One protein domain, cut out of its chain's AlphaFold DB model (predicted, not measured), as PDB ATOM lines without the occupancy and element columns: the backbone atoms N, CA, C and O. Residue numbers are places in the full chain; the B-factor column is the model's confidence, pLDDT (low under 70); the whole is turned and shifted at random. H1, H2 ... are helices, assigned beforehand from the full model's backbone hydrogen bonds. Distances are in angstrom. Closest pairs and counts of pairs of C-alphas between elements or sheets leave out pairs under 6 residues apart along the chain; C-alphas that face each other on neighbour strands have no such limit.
ATOM      1  N   ILE A  62     161.987 169.346 193.694       87.50
ATOM      2  CA  ILE A  62     163.113 168.502 193.275       87.50
ATOM      3  C   ILE A  62     163.242 168.520 191.747       87.50
ATOM      4  O   ILE A  62     162.240 168.503 191.029       87.50
ATOM      5  N   GLY A  63     164.479 168.609 191.248       87.00
ATOM      6  CA  GLY A  63     164.786 168.682 189.820       87.00
ATOM      7  C   GLY A  63     164.417 169.999 189.126       87.00
ATOM      8  O   GLY A  63     164.690 170.140 187.936       87.00
ATOM      9  N   LYS A  64     163.822 170.975 189.831       91.62
ATOM     10  CA  LYS A  64     163.404 172.258 189.247       91.62
ATOM     11  C   LYS A  64     164.416 173.364 189.517       91.62
ATOM     12  O   LYS A  64     165.069 173.403 190.564       91.62
ATOM     13  N   LEU A  65     164.512 174.295 188.570       94.25
ATOM     14  CA  LEU A  65     165.239 175.543 188.763       94.25
ATOM     15  C   LEU A  65     164.396 176.532 189.585       94.25
ATOM     16  O   LEU A  65     163.166 176.500 189.511       94.25
ATOM     17  N   PRO A  66     165.026 177.469 190.314       93.56
ATOM     18  CA  PRO A  66     164.346 178.578 190.979       93.56
ATOM     19  C   PRO A  66     163.358 179.326 190.073       93.56
ATOM     20  O   PRO A  66     162.240 179.604 190.495       93.56
ATOM     21  N   ALA A  67     163.734 179.585 188.815       93.38
ATOM     22  CA  ALA A  67     162.854 180.182 187.804       93.38
ATOM     23  C   ALA A  67     161.581 179.357 187.570       93.38
ATOM     24  O   ALA A  67     160.475 179.893 187.622       93.38
ATOM     25  N   ASP A  68     161.721 178.044 187.400       93.06
ATOM     26  CA  ASP A  68     160.581 177.149 187.203       93.06
ATOM     27  C   ASP A  68     159.711 177.034 188.451       93.06
ATOM     28  O   ASP A  68     158.487 176.990 188.348       93.06
ATOM     29  N   ILE A  69     160.316 177.020 189.639       92.19
ATOM     30  CA  ILE A  69     159.576 176.990 190.905       92.19
ATOM     31  C   ILE A  69     158.701 178.236 191.028       92.19
ATOM     32  O   ILE A  69     157.513 178.123 191.335       92.19
ATOM     33  N   VAL A  70     159.261 179.414 190.749       92.56
ATOM     34  CA  VAL A  70     158.515 180.676 190.802       92.56
ATOM     35  C   VAL A  70     157.405 180.684 189.755       92.56
ATOM     36  O   VAL A  70     156.254 180.960 190.088       92.56
ATOM     37  N   ARG A  71     157.706 180.281 188.517       91.56
ATOM     38  CA  ARG A  71     156.730 180.224 187.422       91.56
ATOM     39  C   ARG A  71     155.599 179.220 187.651       91.56
ATOM     40  O   ARG A  71     154.497 179.439 187.155       91.56
ATOM     41  N   LEU A  72     155.837 178.116 188.356       90.06
ATOM     42  CA  LEU A  72     154.819 177.083 188.580       90.06
ATOM     43  C   LEU A  72     154.017 177.317 189.861       90.06
ATOM     44  O   LEU A  72     152.805 177.120 189.869       90.06
ATOM     45  N   PHE A  73     154.677 177.738 190.940       89.19
ATOM     46  CA  PHE A  73     154.080 177.734 192.278       89.19
ATOM     47  C   PHE A  73     153.873 179.126 192.871       89.19
ATOM     48  O   PHE A  73     153.010 179.289 193.736       89.19
ATOM     49  N   LYS A  74     154.629 180.135 192.422       91.00
ATOM     50  CA  LYS A  74     154.648 181.465 193.043       91.00
ATOM     51  C   LYS A  74     154.008 182.539 192.163       91.00
ATOM     52  O   LYS A  74     153.817 182.380 190.954       91.00
ATOM     53  N   VAL A  75     153.657 183.662 192.782       90.00
ATOM     54  CA  VAL A  75     153.250 184.883 192.080       90.00
ATOM     55  C   VAL A  75     154.507 185.631 191.642       90.00
ATOM     56  O   VAL A  75     155.157 186.284 192.454       90.00
ATOM     57  N   GLU A  76     154.847 185.541 190.356       88.56
ATOM     58  CA  GLU A  76     156.088 186.096 189.796       88.56
ATOM     59  C   GLU A  76     156.246 187.598 190.069       88.56
ATOM     60  O   GLU A  76     157.304 188.029 190.515       88.56
ATOM     61  N   ALA A  77     155.163 188.370 189.932       88.00
ATOM     62  CA  ALA A  77     155.158 189.813 190.186       88.00
ATOM     63  C   ALA A  77     155.465 190.203 191.646       88.00
ATOM     64  O   ALA A  77     155.886 191.324 191.909       88.00
ATOM     65  N   ARG A  78     155.247 189.298 192.610       87.88
ATOM     66  CA  ARG A  78     155.514 189.541 194.040       87.88
ATOM     67  C   ARG A  78     156.827 188.920 194.507       87.88
ATOM     68  O   ARG A  78     157.227 189.141 195.647       87.88
ATOM     69  N   PHE A  79     157.474 188.113 193.667       91.00
ATOM     70  CA  PHE A  79     158.635 187.340 194.076       91.00
ATOM     71  C   PHE A  79     159.900 188.222 194.115       91.00
ATOM     72  O   PHE A  79     160.249 188.842 193.106       91.00
ATOM     73  N   PRO A  80     160.630 188.288 195.246       92.38
ATOM     74  CA  PRO A  80     161.753 189.206 195.412       92.38
ATOM     75  C   PRO A  80     163.038 188.657 194.777       92.38
ATOM     76  O   PRO A  80     163.974 188.251 195.470       92.38
ATOM     77  N   TRP A  81     163.115 188.677 193.443       91.00
ATOM     78  CA  TRP A  81     164.275 188.180 192.688       91.00
ATOM     79  C   TRP A  81     165.607 188.779 193.149       91.00
ATOM     80  O   TRP A  81     166.610 188.069 193.197       91.00
ATOM     81  N   PHE A  82     165.619 190.049 193.556       91.19
ATOM     82  CA  PHE A  82     166.805 190.759 194.051       91.19
ATOM     83  C   PHE A  82     167.467 190.107 195.276       91.19
ATOM     84  O   PHE A  82     168.649 190.329 195.514       91.19
ATOM     85  N   ARG A  83     166.737 189.285 196.044       90.88
ATOM     86  CA  ARG A  83     167.282 188.558 197.204       90.88
ATOM     87  C   ARG A  83     167.921 187.219 196.841       90.88
ATOM     88  O   ARG A  83     168.612 186.629 197.668       90.88
ATOM     89  N   VAL A  84     167.678 186.722 195.630       91.06
ATOM     90  CA  VAL A  84     168.259 185.477 195.128       91.06
ATOM     91  C   VAL A  84     169.395 185.829 194.179       91.06
ATOM     92  O   VAL A  84     169.155 186.353 193.090       91.06
ATOM     93  N   ASP A  85     170.627 185.513 194.573       91.56
ATOM     94  CA  ASP A  85     171.818 185.718 193.743       91.56
ATOM     95  C   ASP A  85     171.679 185.050 192.373       91.56
ATOM     96  O   ASP A  85     171.264 183.895 192.263       91.56
ATOM     97  N   GLU A  86     172.130 185.730 191.321       90.38
ATOM     98  CA  GLU A  86     172.011 185.236 189.948       90.38
ATOM     99  C   GLU A  86     172.719 183.887 189.731       90.38
ATOM    100  O   GLU A  86     172.184 182.992 189.076       90.38
ATOM    101  N   LYS A  87     173.881 183.687 190.371       91.38
ATOM    102  CA  LYS A  87     174.626 182.415 190.336       91.38
ATOM    103  C   LYS A  87     173.833 181.248 190.932       91.38
ATOM    104  O   LYS A  87     174.038 180.106 190.532       91.38
ATOM    105  N   LEU A  88     172.951 181.527 191.893       90.94
ATOM    106  CA  LEU A  88     172.112 180.528 192.553       90.94
ATOM    107  C   LEU A  88     170.834 180.250 191.755       90.94
ATOM    108  O   LEU A  88     170.349 179.124 191.771       90.94
ATOM    109  N   ARG A  89     170.328 181.225 190.989       91.38
ATOM    110  CA  ARG A  89     169.141 181.046 190.126       91.38
ATOM    111  C   ARG A  89     169.333 179.988 189.040       91.38
ATOM    112  O   ARG A  89     168.356 179.385 188.610       91.38
ATOM    113  N   ARG A  90     170.575 179.782 188.593       91.88
ATOM    114  CA  ARG A  90     170.929 178.821 187.534       91.88
ATOM    115  C   ARG A  90     171.175 177.400 188.056       91.88
ATOM    116  O   ARG A  90     171.406 176.500 187.258       91.88
ATOM    117  N   ARG A  91     171.152 177.199 189.376       91.12
ATOM    118  CA  ARG A  91     171.361 175.894 190.016       91.12
ATOM    119  C   ARG A  91     170.030 175.240 190.351       91.12
ATOM    120  O   ARG A  91     169.036 175.926 190.577       91.12
ATOM    121  N   ARG A  92     170.017 173.910 190.412       92.88
ATOM    122  CA  ARG A  92     168.830 173.149 190.822       92.88
ATOM    123  C   ARG A  92     168.539 173.340 192.305       92.88
ATOM    124  O   ARG A  92     169.446 173.571 193.102       92.88
ATOM    125  N   PHE A  93     167.272 173.189 192.682       92.00
ATOM    126  CA  PHE A  93     166.856 173.321 194.077       92.00
ATOM    127  C   PHE A  93     167.594 172.363 195.025       92.00
ATOM    128  O   PHE A  93     168.010 172.782 196.101       92.00
ATOM    129  N   GLU A  94     167.828 171.113 194.614       89.25
ATOM    130  CA  GLU A  94     168.586 170.130 195.405       89.25
ATOM    131  C   GLU A  94     170.014 170.596 195.732       89.25
ATOM    132  O   GLU A  94     170.466 170.474 196.870       89.25
ATOM    133  N   GLU A  95     170.707 171.204 194.768       89.94
ATOM    134  CA  GLU A  95     172.045 171.758 194.976       89.94
ATOM    135  C   GLU A  95     172.004 172.936 195.947       89.94
ATOM    136  O   GLU A  95     172.848 173.043 196.834       89.94
ATOM    137  N   LEU A  96     171.008 173.818 195.810       91.12
ATOM    138  CA  LEU A  96     170.821 174.946 196.723       91.12
ATOM    139  C   LEU A  96     170.545 174.472 198.149       91.12
ATOM    140  O   LEU A  96     171.111 175.018 199.095       91.12
ATOM    141  N   TRP A  97     169.733 173.426 198.301       89.56
ATOM    142  CA  TRP A  97     169.448 172.812 199.590       89.56
ATOM    143  C   TRP A  97     170.706 172.211 200.222       89.56
ATOM    144  O   TRP A  97     170.992 172.439 201.398       89.56
ATOM    145  N   GLN A  98     171.512 171.492 199.441       88.38
ATOM    146  CA  GLN A  98     172.784 170.948 199.919       88.38
ATOM    147  C   GLN A  98     173.768 172.060 200.302       88.38
ATOM    148  O   GLN A  98     174.378 171.993 201.367       88.38
ATOM    149  N   LEU A  99     173.884 173.116 199.495       90.00
ATOM    150  CA  LEU A  99     174.724 174.273 199.815       90.00
ATOM    151  C   LEU A  99     174.265 174.975 201.101       90.00
ATOM    152  O   LEU A  99     175.097 175.390 201.908       90.00
ATOM    153  N   ALA A 100     172.954 175.083 201.318       90.94
ATOM    154  CA  ALA A 100     172.387 175.682 202.519       90.94
ATOM    155  C   ALA A 100     172.653 174.841 203.778       90.94
ATOM    156  O   ALA A 100     173.071 175.390 204.792       90.94
ATOM    157  N   HIS A 101     172.438 173.523 203.717       86.19
ATOM    158  CA  HIS A 101     172.436 172.666 204.907       86.19
ATOM    159  C   HIS A 101     173.756 171.925 205.158       86.19
ATOM    160  O   HIS A 101     174.172 171.828 206.310       86.19
ATOM    161  N   LYS A 102     174.444 171.442 204.114       84.38
ATOM    162  CA  LYS A 102     175.741 170.752 204.251       84.38
ATOM    163  C   LYS A 102     176.893 171.749 204.380       84.38
ATOM    164  O   LYS A 102     177.710 171.640 205.285       84.38
ATOM    165  N   VAL A 103     176.934 172.749 203.495       87.00
ATOM    166  CA  VAL A 103     178.040 173.729 203.417       87.00
ATOM    167  C   VAL A 103     177.775 174.976 204.276       87.00
ATOM    168  O   VAL A 103     178.670 175.791 204.485       87.00
ATOM    169  N   LYS A 104     176.552 175.143 204.805       86.38
ATOM    170  CA  LYS A 104     176.120 176.331 205.569       86.38
ATOM    171  C   LYS A 104     176.329 177.645 204.803       86.38
ATOM    172  O   LYS A 104     176.611 178.696 205.383       86.38
ATOM    173  N   HIS A 105     176.172 177.609 203.479       91.44
ATOM    174  CA  HIS A 105     176.343 178.785 202.635       91.44
ATOM    175  C   HIS A 105     175.189 179.775 202.853       91.44
ATOM    176  O   HIS A 105     174.071 179.564 202.377       91.44
ATOM    177  N   LYS A 106     175.469 180.901 203.527       92.81
ATOM    178  CA  LYS A 106     174.456 181.889 203.957       92.81
ATOM    179  C   LYS A 106     173.508 182.323 202.836       92.81
ATOM    180  O   LYS A 106     172.298 182.340 203.023       92.81
ATOM    181  N   ARG A 107     174.033 182.616 201.640       92.75
ATOM    182  CA  ARG A 107     173.194 183.064 200.512       92.75
ATOM    183  C   ARG A 107     172.304 181.959 199.942       92.75
ATOM    184  O   ARG A 107     171.213 182.244 199.465       92.75
ATOM    185  N   ALA A 108     172.755 180.705 200.009       91.69
ATOM    186  CA  ALA A 108     171.954 179.569 199.557       91.69
ATOM    187  C   ALA A 108     170.814 179.309 200.542       91.69
ATOM    188  O   ALA A 108     169.689 179.070 200.124       91.69
ATOM    189  N   LEU A 109     171.085 179.463 201.840       93.38
ATOM    190  CA  LEU A 109     170.077 179.378 202.891       93.38
ATOM    191  C   LEU A 109     168.978 180.436 202.706       93.38
ATOM    192  O   LEU A 109     167.801 180.084 202.704       93.38
ATOM    193  N   VAL A 110     169.346 181.698 202.453       93.81
ATOM    194  CA  VAL A 110     168.375 182.767 202.146       93.81
ATOM    195  C   VAL A 110     167.569 182.446 200.883       93.81
ATOM    196  O   VAL A 110     166.348 182.579 200.882       93.81
ATOM    197  N   ALA A 111     168.225 181.982 199.816       92.88
ATOM    198  CA  ALA A 111     167.537 181.612 198.581       92.88
ATOM    199  C   ALA A 111     166.518 180.483 198.804       92.88
ATOM    200  O   ALA A 111     165.384 180.583 198.338       92.88
ATOM    201  N   VAL A 112     166.894 179.438 199.547       92.44
ATOM    202  CA  VAL A 112     166.002 178.324 199.890       92.44
ATOM    203  C   VAL A 112     164.820 178.816 200.719       92.44
ATOM    204  O   VAL A 112     163.689 178.512 200.357       92.44
ATOM    205  N   GLN A 113     165.054 179.631 201.752       92.81
ATOM    206  CA  GLN A 113     163.984 180.194 202.583       92.81
ATOM    207  C   GLN A 113     162.949 180.957 201.753       92.81
ATOM    208  O   GLN A 113     161.755 180.723 201.901       92.81
ATOM    209  N   ILE A 114     163.398 181.818 200.836       93.19
ATOM    210  CA  ILE A 114     162.503 182.610 199.979       93.19
ATOM    211  C   ILE A 114     161.750 181.716 198.987       93.19
ATOM    212  O   ILE A 114     160.564 181.924 198.736       93.19
ATOM    213  N   LEU A 115     162.409 180.696 198.427       91.38
ATOM    214  CA  LEU A 115     161.766 179.745 197.516       91.38
ATOM    215  C   LEU A 115     160.715 178.882 198.226       91.38
ATOM    216  O   LEU A 115     159.700 178.533 197.618       91.38
ATOM    217  N   THR A 116     160.918 178.552 199.501       90.69
ATOM    218  CA  THR A 116     159.969 177.751 200.281       90.69
ATOM    219  C   THR A 116     158.933 178.580 201.036       90.69
ATOM    220  O   THR A 116     157.982 177.995 201.544       90.69
ATOM    221  N   ASP A 117     159.063 179.907 201.081       90.44
ATOM    222  CA  ASP A 117     158.131 180.796 201.784       90.44
ATOM    223  C   ASP A 117     156.725 180.754 201.143       90.44
ATOM    224  O   ASP A 117     156.574 181.110 199.963       90.44
ATOM    225  N   PRO A 118     155.689 180.310 201.879       87.44
ATOM    226  CA  PRO A 118     154.328 180.192 201.360       87.44
ATOM    227  C   PRO A 118     153.663 181.547 201.082       87.44
ATOM    228  O   PRO A 118     152.690 181.599 200.336       87.44
ATOM    229  N   SER A 119     154.191 182.656 201.609       87.94
ATOM    230  CA  SER A 119     153.632 184.006 201.420       87.94
ATOM    231  C   SER A 119     153.587 184.439 199.948       87.94
ATOM    232  O   SER A 119     152.807 185.315 199.565       87.94
ATOM    233  N   PHE A 120     154.418 183.813 199.110       86.44
ATOM    234  CA  PHE A 120     154.482 184.052 197.669       86.44
ATOM    235  C   PHE A 120     153.706 183.017 196.839       86.44
ATOM    236  O   PHE A 120     153.718 183.113 195.610       86.44
ATOM    237  N   ASP A 121     153.065 182.022 197.461       87.00
ATOM    238  CA  ASP A 121     152.318 180.976 196.753       87.00
ATOM    239  C   ASP A 121     151.046 181.537 196.097       87.00
ATOM    240  O   ASP A 121     150.334 182.376 196.655       87.00
ATOM    241  N   ARG A 122     150.717 181.034 194.900       81.31
ATOM    242  CA  ARG A 122     149.504 181.448 194.165       81.31
ATOM    243  C   ARG A 122     148.210 181.107 194.897       81.31
ATOM    244  O   ARG A 122     147.252 181.869 194.826       81.31
ATOM    245  N   THR A 123     148.182 179.988 195.613       72.31
ATOM    246  CA  THR A 123     147.004 179.509 196.349       72.31
ATOM    247  C   THR A 123     146.559 180.488 197.436       72.31
ATOM    248  O   THR A 123     145.363 180.721 197.581       72.31
ATOM    249  N   MET A 124     147.503 181.136 198.129       60.56
ATOM    250  CA  MET A 124     147.206 182.179 199.119       60.56
ATOM    251  C   MET A 124     146.609 183.438 198.468       60.56
ATOM    252  O   MET A 124     145.730 184.073 199.041       60.56
ATOM    253  N   ALA A 125     147.033 183.787 197.249       58.84
ATOM    254  CA  ALA A 125     146.494 184.940 196.525       58.84
ATOM    255  C   ALA A 125     145.060 184.712 196.007       58.84
ATOM    256  O   ALA A 125     144.277 185.659 195.960       58.84
ATOM    257  N   SER A 126     144.707 183.476 195.638       56.41
ATOM    258  CA  SER A 126     143.343 183.139 195.204       56.41
ATOM    259  C   SER A 126     142.353 183.037 196.365       56.41
ATOM    260  O   SER A 126     141.200 183.422 196.193       56.41
ATOM    261  N   ALA A 127     142.784 182.591 197.551       58.84
ATOM    262  CA  ALA A 127     141.918 182.517 198.732       58.84
ATOM    263  C   ALA A 127     141.374 183.895 199.161       58.84
ATOM    264  O   ALA A 127     140.228 184.006 199.582       58.84
ATOM    265  N   VAL A 128     142.159 184.963 198.972       57.69
ATOM    266  CA  VAL A 128     141.750 186.344 199.291       57.69
ATOM    267  C   VAL A 128     140.668 186.872 198.338       57.69
ATOM    268  O   VAL A 128     139.925 187.775 198.701       57.69
ATOM    269  N   ARG A 129     140.530 186.314 197.126       55.78
ATOM    270  CA  ARG A 129     139.570 186.804 196.118       55.78
ATOM    271  C   ARG A 129     138.168 186.198 196.220       55.78
ATOM    272  O   ARG A 129     137.282 186.666 195.520       55.78
TER     273      ARG A 129
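What this domain is: This is residues 62 to 129 of the 132 residues of the protein "Hypothetical protein" of Noctiluca scintillans (UniProt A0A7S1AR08). H1 and H4 run nearly alongside, the same way but with their centres 14.1 A apart, and H3 stands steeply at one end between them, packed on H4, so that the three outline a U. The long link of residues 74 to 85 passes back along the domain from the end of H1 to the short H2, near H4, while H5 lies at the other end and adds to the length. The printed part has 68 residues with five named helices in the order H1 to H5 and no named strand; its class is all helix. It is compact, with a radius of gyration of the C-alphas of 12.1 A, and only just elongated, with spans of 41 by 21 by 18 A.

How they stand to each other: H1, residues 66 to 73, only just touches H4, residues 106 to 116, with 3 pairs of C-alphas within 8 A; the closest C-alphas, of Pro 66 and Leu 115, are 7.1 A apart, at a shallow tilt of 18 degrees, the same way. H2, residues 86 to 89, is close to but not clearly touching H4, with the C-alphas of Leu 88 and Ala 108 closest at 7.1 A. H3, residues 93 to 101, touches H4 at a steep tilt of 50 degrees, opposite ways; the closest C-alphas, of Ala 100 and Leu 109, are 4.4 A apart. H5, residues 122 to 127, is apart from H2, H3 and H4, and close to but not clearly touching H1, with the C-alphas of Phe 73 and Arg 122 closest at 6.2 A. In H1, H3, H4 and H5 every O i to N i+4 pair is within hydrogen-bond range; H2 is too short for such a pair.

Where its parts are: H1 begins at C-alpha 66 (164.346, 178.578, 190.979) and is 10.4 A long. H3 measures 12.2 A and H4 15.5 A. H5 ends at C-alpha 127 (141.918, 182.517, 198.732).

The domain as a whole: The C-alphas farthest apart, of Val 103 and Arg 129, are 41.3 A apart. The printed part has no cut. The link from H1 to H2 is long; the others are tight. The pLDDT is under 70 in residues 124 to 129.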